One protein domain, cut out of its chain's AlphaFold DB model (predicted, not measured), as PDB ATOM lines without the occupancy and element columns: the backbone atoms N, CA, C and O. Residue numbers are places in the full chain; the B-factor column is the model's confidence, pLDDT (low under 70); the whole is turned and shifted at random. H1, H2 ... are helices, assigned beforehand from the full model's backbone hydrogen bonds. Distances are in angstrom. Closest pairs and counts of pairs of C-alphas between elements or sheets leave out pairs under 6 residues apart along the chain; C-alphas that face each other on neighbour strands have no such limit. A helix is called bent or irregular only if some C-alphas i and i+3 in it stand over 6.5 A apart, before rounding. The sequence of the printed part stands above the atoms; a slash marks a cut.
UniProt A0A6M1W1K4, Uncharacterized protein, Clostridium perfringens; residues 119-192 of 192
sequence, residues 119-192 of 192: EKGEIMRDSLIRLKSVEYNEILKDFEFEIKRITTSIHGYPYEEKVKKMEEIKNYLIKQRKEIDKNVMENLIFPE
ATOM      1  N   GLU A 119       8.172  -9.423   7.769       87.06
ATOM      2  CA  GLU A 119       9.367 -10.132   8.269       87.06
ATOM      3  C   GLU A 119       8.998 -11.312   9.191       87.06
ATOM      4  O   GLU A 119       9.572 -12.399   9.127       87.06
ATOM      5  N   LYS A 120       7.953 -11.144  10.013       84.69
ATOM      6  CA  LYS A 120       7.413 -12.225  10.854       84.69
ATOM      7  C   LYS A 120       6.884 -13.404  10.037       84.69
ATOM      8  O   LYS A 120       6.937 -14.535  10.516       84.69
ATOM      9  N   GLY A 121       6.370 -13.149   8.836       87.62
ATOM     10  CA  GLY A 121       5.936 -14.174   7.896       87.62
ATOM     11  C   GLY A 121       7.100 -14.988   7.355       87.62
ATOM     12  O   GLY A 121       6.981 -16.204   7.268       87.62
ATOM     13  N   GLU A 122       8.242 -14.363   7.070       86.06
ATOM     14  CA  GLU A 122       9.449 -15.081   6.636       86.06
ATOM     15  C   GLU A 122       9.955 -16.027   7.732       86.06
ATOM     16  O   GLU A 122      10.124 -17.222   7.492       86.06
ATOM     17  N   ILE A 123      10.060 -15.534   8.972       86.00
ATOM     18  CA  ILE A 123      10.445 -16.351  10.134       86.00
ATOM     19  C   ILE A 123       9.475 -17.531  10.325       86.00
ATOM     20  O   ILE A 123       9.887 -18.656  10.630       86.00
ATOM     21  N   MET A 124       8.173 -17.285  10.150       87.06
ATOM     22  CA  MET A 124       7.139 -18.311  10.273       87.06
ATOM     23  C   MET A 124       7.209 -19.333   9.131       87.06
ATOM     24  O   MET A 124       7.057 -20.527   9.391       87.06
ATOM     25  N   ARG A 125       7.512 -18.898   7.903       86.88
ATOM     26  CA  ARG A 125       7.728 -19.766   6.737       86.88
ATOM     27  C   ARG A 125       8.906 -20.712   6.969       86.88
ATOM     28  O   ARG A 125       8.746 -21.921   6.817       86.88
ATOM     29  N   ASP A 126      10.039 -20.196   7.439       84.25
ATOM     30  CA  ASP A 126      11.214 -21.010   7.774       84.25
ATOM     31  C   ASP A 126      10.915 -22.021   8.885       84.25
ATOM     32  O   ASP A 126      11.350 -23.175   8.843       84.25
ATOM     33  N   SER A 127      10.148 -21.601   9.895       83.75
ATOM     34  CA  SER A 127       9.703 -22.504  10.955       83.75
ATOM     35  C   SER A 127       8.789 -23.604  10.424       83.75
ATOM     36  O   SER A 127       8.921 -24.752  10.848       83.75
ATOM     37  N   LEU A 128       7.894 -23.286   9.488       86.75
ATOM     38  CA  LEU A 128       7.005 -24.267   8.876       86.75
ATOM     39  C   LEU A 128       7.780 -25.288   8.037       86.75
ATOM     40  O   LEU A 128       7.509 -26.480   8.143       86.75
ATOM     41  N   ILE A 129       8.778 -24.848   7.264       81.75
ATOM     42  CA  ILE A 129       9.657 -25.748   6.497       81.75
ATOM     43  C   ILE A 129      10.332 -26.758   7.432       81.75
ATOM     44  O   ILE A 129      10.375 -27.954   7.132       81.75
ATOM     45  N   ARG A 130      10.811 -26.302   8.598       81.81
ATOM     46  CA  ARG A 130      11.389 -27.192   9.614       81.81
ATOM     47  C   ARG A 130      10.366 -28.195  10.151       81.81
ATOM     48  O   ARG A 130      10.687 -29.375  10.214       81.81
ATOM     49  N   LEU A 131       9.151 -27.757  10.494       82.94
ATOM     50  CA  LEU A 131       8.090 -28.649  10.990       82.94
ATOM     51  C   LEU A 131       7.692 -29.706   9.951       82.94
ATOM     52  O   LEU A 131       7.679 -30.890  10.273       82.94
ATOM     53  N   LYS A 132       7.470 -29.299   8.696       80.38
ATOM     54  CA  LYS A 132       7.169 -30.217   7.584       80.38
ATOM     55  C   LYS A 132       8.305 -31.211   7.335       80.38
ATOM     56  O   LYS A 132       8.061 -32.372   7.027       80.38
ATOM     57  N   SER A 133       9.557 -30.789   7.521       76.81
ATOM     58  CA  SER A 133      10.712 -31.691   7.428       76.81
ATOM     59  C   SER A 133      10.731 -32.735   8.550       76.81
ATOM     60  O   SER A 133      11.140 -33.872   8.322       76.81
ATOM     61  N   VAL A 134      10.302 -32.376   9.766       79.00
ATOM     62  CA  VAL A 134      10.161 -33.334  10.876       79.00
ATOM     63  C   VAL A 134       9.056 -34.341  10.570       79.00
ATOM     64  O   VAL A 134       9.316 -35.537  10.650       79.00
ATOM     65  N   GLU A 135       7.886 -33.868  10.138       79.31
ATOM     66  CA  GLU A 135       6.743 -34.714   9.764       79.31
ATOM     67  C   GLU A 135       7.131 -35.703   8.659       79.31
ATOM     68  O   GLU A 135       6.908 -36.908   8.771       79.31
ATOM     69  N   TYR A 136       7.827 -35.216   7.632       75.69
ATOM     70  CA  TYR A 136       8.361 -36.061   6.574       75.69
ATOM     71  C   TYR A 136       9.287 -37.159   7.110       75.69
ATOM     72  O   TYR A 136       9.150 -38.324   6.744       75.69
ATOM     73  N   ASN A 137      10.217 -36.816   8.004       76.50
ATOM     74  CA  ASN A 137      11.139 -37.792   8.581       76.50
ATOM     75  C   ASN A 137      10.440 -38.828   9.477       76.50
ATOM     76  O   ASN A 137      10.918 -39.958   9.564       76.50
ATOM     77  N   GLU A 138       9.338 -38.477  10.142       79.12
ATOM     78  CA  GLU A 138       8.508 -39.437  10.884       79.12
ATOM     79  C   GLU A 138       7.843 -40.435   9.930       79.12
ATOM     80  O   GLU A 138       8.000 -41.643  10.111       79.12
ATOM     81  N   ILE A 139       7.247 -39.944   8.838       75.88
ATOM     82  CA  ILE A 139       6.672 -40.789   7.779       75.88
ATOM     83  C   ILE A 139       7.730 -41.739   7.197       75.88
ATOM     84  O   ILE A 139       7.459 -42.920   6.965       75.88
ATOM     85  N   LEU A 140       8.959 -41.255   6.979       72.56
ATOM     86  CA  LEU A 140      10.051 -42.096   6.482       72.56
ATOM     87  C   LEU A 140      10.432 -43.214   7.454       72.56
ATOM     88  O   LEU A 140      10.681 -44.335   7.012       72.56
ATOM     89  N   LYS A 141      10.453 -42.943   8.761       78.50
ATOM     90  CA  LYS A 141      10.750 -43.967   9.773       78.50
ATOM     91  C   LYS A 141       9.674 -45.045   9.825       78.50
ATOM     92  O   LYS A 141      10.012 -46.228   9.885       78.50
ATOM     93  N   ASP A 142       8.404 -44.656   9.769       76.62
ATOM     94  CA  ASP A 142       7.285 -45.605   9.759       76.62
ATOM     95  C   ASP A 142       7.335 -46.499   8.519       76.62
ATOM     96  O   ASP A 142       7.157 -47.718   8.594       76.62
ATOM     97  N   PHE A 143       7.682 -45.907   7.378       74.56
ATOM     98  CA  PHE A 143       7.904 -46.637   6.141       74.56
ATOM     99  C   PHE A 143       9.064 -47.638   6.254       74.56
ATOM    100  O   PHE A 143       8.903 -48.808   5.910       74.56
ATOM    101  N   GLU A 144      10.220 -47.227   6.782       75.81
ATOM    102  CA  GLU A 144      11.363 -48.122   7.016       75.81
ATOM    103  C   GLU A 144      11.023 -49.273   7.976       75.81
ATOM    104  O   GLU A 144      11.429 -50.422   7.754       75.81
ATOM    105  N   PHE A 145      10.247 -48.992   9.025       82.31
ATOM    106  CA  PHE A 145       9.766 -50.009   9.954       82.31
ATOM    107  C   PHE A 145       8.881 -51.041   9.250       82.31
ATOM    108  O   PHE A 145       9.077 -52.248   9.422       82.31
ATOM    109  N   GLU A 146       7.951 -50.587   8.411       75.69
ATOM    110  CA  GLU A 146       7.083 -51.460   7.624       75.69
ATOM    111  C   GLU A 146       7.873 -52.340   6.647       75.69
ATOM    112  O   GLU A 146       7.660 -53.556   6.599       75.69
ATOM    113  N   ILE A 147       8.878 -51.783   5.959       75.12
ATOM    114  CA  ILE A 147       9.803 -52.566   5.121       75.12
ATOM    115  C   ILE A 147      10.454 -53.680   5.937       75.12
ATOM    116  O   ILE A 147      10.486 -54.840   5.508       75.12
ATOM    117  N   LYS A 148      10.973 -53.351   7.122       80.94
ATOM    118  CA  LYS A 148      11.643 -54.318   7.995       80.94
ATOM    119  C   LYS A 148      10.679 -55.397   8.485       80.94
ATOM    120  O   LYS A 148      11.046 -56.577   8.495       80.94
ATOM    121  N   ARG A 149       9.446 -55.027   8.845       82.44
ATOM    122  CA  ARG A 149       8.389 -55.961   9.259       82.44
ATOM    123  C   ARG A 149       8.079 -56.963   8.152       82.44
ATOM    124  O   ARG A 149       8.093 -58.167   8.406       82.44
ATOM    125  N   ILE A 150       7.857 -56.485   6.928       73.62
ATOM    126  CA  ILE A 150       7.559 -57.353   5.784       73.62
ATOM    127  C   ILE A 150       8.775 -58.224   5.436       73.62
ATOM    128  O   ILE A 150       8.641 -59.426   5.229       73.62
ATOM    129  N   THR A 151       9.986 -57.661   5.449       74.31
ATOM    130  CA  THR A 151      11.228 -58.420   5.206       74.31
ATOM    131  C   THR A 151      11.409 -59.556   6.219       74.31
ATOM    132  O   THR A 151      11.856 -60.649   5.872       74.31
ATOM    133  N   THR A 152      11.020 -59.324   7.473       79.44
ATOM    134  CA  THR A 152      11.058 -60.341   8.530       79.44
ATOM    135  C   THR A 152       9.969 -61.398   8.330       79.44
ATOM    136  O   THR A 152      10.236 -62.587   8.495       79.44
ATOM    137  N   SER A 153       8.756 -61.009   7.921       74.25
ATOM    138  CA  SER A 153       7.643 -61.952   7.725       74.25
ATOM    139  C   SER A 153       7.860 -62.914   6.552       74.25
ATOM    140  O   SER A 153       7.349 -64.035   6.567       74.25
ATOM    141  N   ILE A 154       8.675 -62.531   5.566       71.38
ATOM    142  CA  ILE A 154       9.041 -63.396   4.436       71.38
ATOM    143  C   ILE A 154      10.264 -64.285   4.715       71.38
ATOM    144  O   ILE A 154      10.622 -65.114   3.881       71.38
ATOM    145  N   HIS A 155      10.907 -64.169   5.883       68.94
ATOM    146  CA  HIS A 155      12.169 -64.854   6.189       68.94
ATOM    147  C   HIS A 155      12.064 -66.395   6.200       68.94
ATOM    148  O   HIS A 155      13.063 -67.073   5.974       68.94
ATOM    149  N   GLY A 156      10.864 -66.962   6.370       66.00
ATOM    150  CA  GLY A 156      10.610 -68.413   6.324       66.00
ATOM    151  C   GLY A 156      10.307 -69.000   4.937       66.00
ATOM    152  O   GLY A 156      10.184 -70.214   4.817       66.00
ATOM    153  N   TYR A 157      10.182 -68.174   3.894       69.44
ATOM    154  CA  TYR A 157       9.799 -68.637   2.553       69.44
ATOM    155  C   TYR A 157      10.992 -69.208   1.751       69.44
ATOM    156  O   TYR A 157      12.142 -68.809   1.993       69.44
ATOM    157  N   PRO A 158      10.752 -70.110   0.778       74.94
ATOM    158  CA  PRO A 158      11.762 -70.539  -0.192       74.94
ATOM    159  C   PRO A 158      12.373 -69.346  -0.943       74.94
ATOM    160  O   PRO A 158      11.708 -68.335  -1.164       74.94
ATOM    161  N   TYR A 159      13.647 -69.446  -1.337       70.12
ATOM    162  CA  TYR A 159      14.406 -68.327  -1.918       70.12
ATOM    163  C   TYR A 159      13.728 -67.704  -3.152       70.12
ATOM    164  O   TYR A 159      13.624 -66.484  -3.242       70.12
ATOM    165  N   GLU A 160      13.187 -68.519  -4.058       73.94
ATOM    166  CA  GLU A 160      12.503 -68.037  -5.268       73.94
ATOM    167  C   GLU A 160      11.219 -67.247  -4.955       73.94
ATOM    168  O   GLU A 160      10.926 -66.239  -5.599       73.94
ATOM    169  N   GLU A 161      10.482 -67.645  -3.914       69.50
ATOM    170  CA  GLU A 161       9.291 -66.928  -3.449       69.50
ATOM    171  C   GLU A 161       9.652 -65.643  -2.694       69.50
ATOM    172  O   GLU A 161       8.956 -64.635  -2.832       69.50
ATOM    173  N   LYS A 162      10.767 -65.643  -1.947       65.88
ATOM    174  CA  LYS A 162      11.321 -64.434  -1.313       65.88
ATOM    175  C   LYS A 162      11.694 -63.379  -2.344       65.88
ATOM    176  O   LYS A 162      11.361 -62.217  -2.138       65.88
ATOM    177  N   VAL A 163      12.352 -63.774  -3.436       69.88
ATOM    178  CA  VAL A 163      12.763 -62.850  -4.505       69.88
ATOM    179  C   VAL A 163      11.536 -62.207  -5.152       69.88
ATOM    180  O   VAL A 163      11.464 -60.982  -5.199       69.88
ATOM    181  N   LYS A 164      10.517 -62.996  -5.531       73.94
ATOM    182  CA  LYS A 164       9.266 -62.455  -6.099       73.94
ATOM    183  C   LYS A 164       8.539 -61.504  -5.146       73.94
ATOM    184  O   LYS A 164       8.159 -60.409  -5.557       73.94
ATOM    185  N   LYS A 165       8.385 -61.880  -3.869       67.56
ATOM    186  CA  LYS A 165       7.757 -61.005  -2.864       67.56
ATOM    187  C   LYS A 165       8.566 -59.733  -2.630       67.56
ATOM    188  O   LYS A 165       7.979 -58.661  -2.555       67.56
ATOM    189  N   MET A 166       9.895 -59.818  -2.547       67.75
ATOM    190  CA  MET A 166      10.754 -58.635  -2.417       67.75
ATOM    191  C   MET A 166      10.627 -57.695  -3.613       67.75
ATOM    192  O   MET A 166      10.684 -56.483  -3.432       67.75
ATOM    193  N   GLU A 167      10.432 -58.224  -4.817       76.25
ATOM    194  CA  GLU A 167      10.279 -57.427  -6.031       76.25
ATOM    195  C   GLU A 167       8.917 -56.711  -6.082       76.25
ATOM    196  O   GLU A 167       8.861 -55.516  -6.386       76.25
ATOM    197  N   GLU A 168       7.833 -57.377  -5.666       74.69
ATOM    198  CA  GLU A 168       6.520 -56.744  -5.452       74.69
ATOM    199  C   GLU A 168       6.575 -55.653  -4.377       74.69
ATOM    200  O   GLU A 168       6.094 -54.539  -4.598       74.69
ATOM    201  N   ILE A 169       7.213 -55.944  -3.239       69.88
ATOM    202  CA  ILE A 169       7.395 -54.989  -2.143       69.88
ATOM    203  C   ILE A 169       8.212 -53.792  -2.633       69.88
ATOM    204  O   ILE A 169       7.778 -52.658  -2.477       69.88
ATOM    205  N   LYS A 170       9.348 -54.012  -3.300       74.31
ATOM    206  CA  LYS A 170      10.188 -52.942  -3.855       74.31
ATOM    207  C   LYS A 170       9.394 -52.031  -4.792       74.31
ATOM    208  O   LYS A 170       9.495 -50.811  -4.683       74.31
ATOM    209  N   ASN A 171       8.578 -52.600  -5.675       77.81
ATOM    210  CA  ASN A 171       7.752 -51.826  -6.601       77.81
ATOM    211  C   ASN A 171       6.636 -51.050  -5.884       77.81
ATOM    212  O   ASN A 171       6.401 -49.883  -6.207       77.81
ATOM    213  N   TYR A 172       5.992 -51.656  -4.881       75.81
ATOM    214  CA  TYR A 172       5.011 -50.978  -4.031       75.81
ATOM    215  C   TYR A 172       5.639 -49.799  -3.276       75.81
ATOM    216  O   TYR A 172       5.101 -48.694  -3.304       75.81
ATOM    217  N   LEU A 173       6.818 -49.999  -2.686       70.31
ATOM    218  CA  LEU A 173       7.561 -48.977  -1.949       70.31
ATOM    219  C   LEU A 173       8.001 -47.820  -2.855       70.31
ATOM    220  O   LEU A 173       7.849 -46.662  -2.481       70.31
ATOM    221  N   ILE A 174       8.488 -48.105  -4.068       77.44
ATOM    222  CA  ILE A 174       8.830 -47.064  -5.052       77.44
ATOM    223  C   ILE A 174       7.592 -46.244  -5.428       77.44
ATOM    224  O   ILE A 174       7.681 -45.022  -5.561       77.44
ATOM    225  N   LYS A 175       6.435 -46.896  -5.602       80.12
ATOM    226  CA  LYS A 175       5.179 -46.214  -5.931       80.12
ATOM    227  C   LYS A 175       4.712 -45.320  -4.778       80.12
ATOM    228  O   LYS A 175       4.452 -44.146  -5.016       80.12
ATOM    229  N   GLN A 176       4.693 -45.850  -3.555       72.88
ATOM    230  CA  GLN A 176       4.348 -45.099  -2.344       72.88
ATOM    231  C   GLN A 176       5.294 -43.917  -2.128       72.88
ATOM    232  O   GLN A 176       4.842 -42.802  -1.900       72.88
ATOM    233  N   ARG A 177       6.608 -44.115  -2.289       69.31
ATOM    234  CA  ARG A 177       7.589 -43.035  -2.143       69.31
ATOM    235  C   ARG A 177       7.369 -41.911  -3.151       69.31
ATOM    236  O   ARG A 177       7.392 -40.752  -2.764       69.31
ATOM    237  N   LYS A 178       7.105 -42.237  -4.420       77.81
ATOM    238  CA  LYS A 178       6.773 -41.226  -5.440       77.81
ATOM    239  C   LYS A 178       5.494 -40.461  -5.109       77.81
ATOM    240  O   LYS A 178       5.419 -39.272  -5.388       77.81
ATOM    241  N   GLU A 179       4.497 -41.138  -4.552       78.56
ATOM    242  CA  GLU A 179       3.223 -40.531  -4.161       78.56
ATOM    243  C   GLU A 179       3.388 -39.607  -2.946       78.56
ATOM    244  O   GLU A 179       2.901 -38.480  -2.967       78.56
ATOM    245  N   ILE A 180       4.172 -40.029  -1.947       67.62
ATOM    246  CA  ILE A 180       4.562 -39.201  -0.799       67.62
ATOM    247  C   ILE A 180       5.368 -37.985  -1.264       67.62
ATOM    248  O   ILE A 180       5.007 -36.865  -0.927       67.62
ATOM    249  N   ASP A 181       6.419 -38.177  -2.065       67.94
ATOM    250  CA  ASP A 181       7.268 -37.078  -2.543       67.94
ATOM    251  C   ASP A 181       6.464 -36.081  -3.393       67.94
ATOM    252  O   ASP A 181       6.661 -34.873  -3.278       67.94
ATOM    253  N   LYS A 182       5.508 -36.566  -4.197       76.44
ATOM    254  CA  LYS A 182       4.575 -35.716  -4.942       76.44
ATOM    255  C   LYS A 182       3.671 -34.914  -4.002       76.44
ATOM    256  O   LYS A 182       3.637 -33.696  -4.123       76.44
ATOM    257  N   ASN A 183       2.994 -35.566  -3.057       69.31
ATOM    258  CA  ASN A 183       2.113 -34.891  -2.099       69.31
ATOM    259  C   ASN A 183       2.876 -33.868  -1.249       69.31
ATOM    260  O   ASN A 183       2.387 -32.772  -1.005       69.31
ATOM    261  N   VAL A 184       4.091 -34.205  -0.816       62.03
ATOM    262  CA  VAL A 184       4.955 -33.315  -0.034       62.03
ATOM    263  C   VAL A 184       5.377 -32.112  -0.867       62.03
ATOM    264  O   VAL A 184       5.267 -30.996  -0.378       62.03
ATOM    265  N   MET A 185       5.792 -32.301  -2.123       62.38
ATOM    266  CA  MET A 185       6.144 -31.192  -3.016       62.38
ATOM    267  C   MET A 185       4.934 -30.316  -3.358       62.38
ATOM    268  O   MET A 185       5.057 -29.097  -3.334       62.38
ATOM    269  N   GLU A 186       3.765 -30.904  -3.609       62.28
ATOM    270  CA  GLU A 186       2.523 -30.168  -3.879       62.28
ATOM    271  C   GLU A 186       2.042 -29.377  -2.649       62.28
ATOM    272  O   GLU A 186       1.575 -28.252  -2.798       62.28
ATOM    273  N   ASN A 187       2.246 -29.899  -1.435       55.44
ATOM    274  CA  ASN A 187       1.908 -29.225  -0.173       55.44
ATOM    275  C   ASN A 187       3.039 -28.334   0.388       55.44
ATOM    276  O   ASN A 187       2.825 -27.594   1.352       55.44
ATOM    277  N   LEU A 188       4.257 -28.404  -0.159       51.47
ATOM    278  CA  LEU A 188       5.368 -27.482   0.128       51.47
ATOM    279  C   LEU A 188       5.254 -26.187  -0.672       51.47
ATOM    280  O   LEU A 188       5.844 -25.181  -0.270       51.47
ATOM    281  N   ILE A 189       4.509 -26.198  -1.781       45.72
ATOM    282  CA  ILE A 189       4.191 -24.988  -2.533       45.72
ATOM    283  C   ILE A 189       3.253 -24.152  -1.665       45.72
ATOM    284  O   ILE A 189       2.064 -24.432  -1.527       45.72
ATOM    285  N   PHE A 190       3.819 -23.124  -1.042       43.00
ATOM    286  CA  PHE A 190       3.030 -22.076  -0.419       43.00
ATOM    287  C   PHE A 190       2.161 -21.418  -1.500       43.00
ATOM    288  O   PHE A 190       2.675 -21.160  -2.591       43.00
ATOM    289  N   PRO A 191       0.874 -21.134  -1.233       40.12
ATOM    290  CA  PRO A 191       0.101 -20.289  -2.130       40.12
ATOM    291  C   PRO A 191       0.815 -18.937  -2.292       40.12
ATOM    292  O   PRO A 191       1.292 -18.365  -1.308       40.12
ATOM    293  N   GLU A 192       0.918 -18.465  -3.539       37.38
ATOM    294  CA  GLU A 192       1.463 -17.140  -3.884       37.38
ATOM    295  C   GLU A 192       0.717 -16.003  -3.139       37.38
ATOM    296  O   GLU A 192      -0.533 -16.008  -3.034       37.38
TER     297      GLU A 192
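What this domain is: This is residues 119 to 192 of the 192 residues of an uncharacterized protein of Clostridium perfringens (UniProt A0A6M1W1K4). Start at residue 119 and you will see a long, narrow helical hairpin: H1 runs along most of the rod's length, the chain turns through residues 154 to 158, and H2 folds back beside H1 at a small angle. The two helices come nearest to each other by the turn, and the first residues of H1, 119 to 124, stick out free at the other end. The printed part has 74 residues with two named helices, H1 then H2, and no named strand; the class is all helix. The whole is extended, with a radius of gyration of the C-alphas of 17.7 A and spans of 61 by 19 by 9 A.

How they stand to each other: Look first at H1, residues 119 to 153, and then at H2, residues 159 to 188, which form a helical hairpin. They run opposite ways at a shallow tilt of 11 degrees. They only just touch, with 3 pairs of C-alphas within 8 A. The closest C-alphas of the two are those of Thr 151 and Met 166, 7.6 A apart, while the helix centres are 16.9 A apart. In the backbones of H1 and H2, every O i to N i+4 pair is within hydrogen-bond range.

Where its parts are: Find C-alpha 119 at (9.367, -10.132, 8.269); from there H1 runs 51.9 A to C-alpha 153 at (7.643, -61.952, 7.725). After residues 154 to 158, H2 begins at Tyr 159 and runs 41.9 A to C-alpha 188 at (5.368, -27.482, 0.128). Neither helix is bent.

The domain as a whole: The two C-alphas farthest apart are those of Glu 119 and Pro 158, at 61.0 A. The link from H1 to H2 is tight, and the printed part has no cut. It ends at Glu 192, the chain's last residue. Check the B-factor column: the mean pLDDT of the printed part is 73.4, and 22 residues are under 70, among them residues 155 to 157 and 183 to 192.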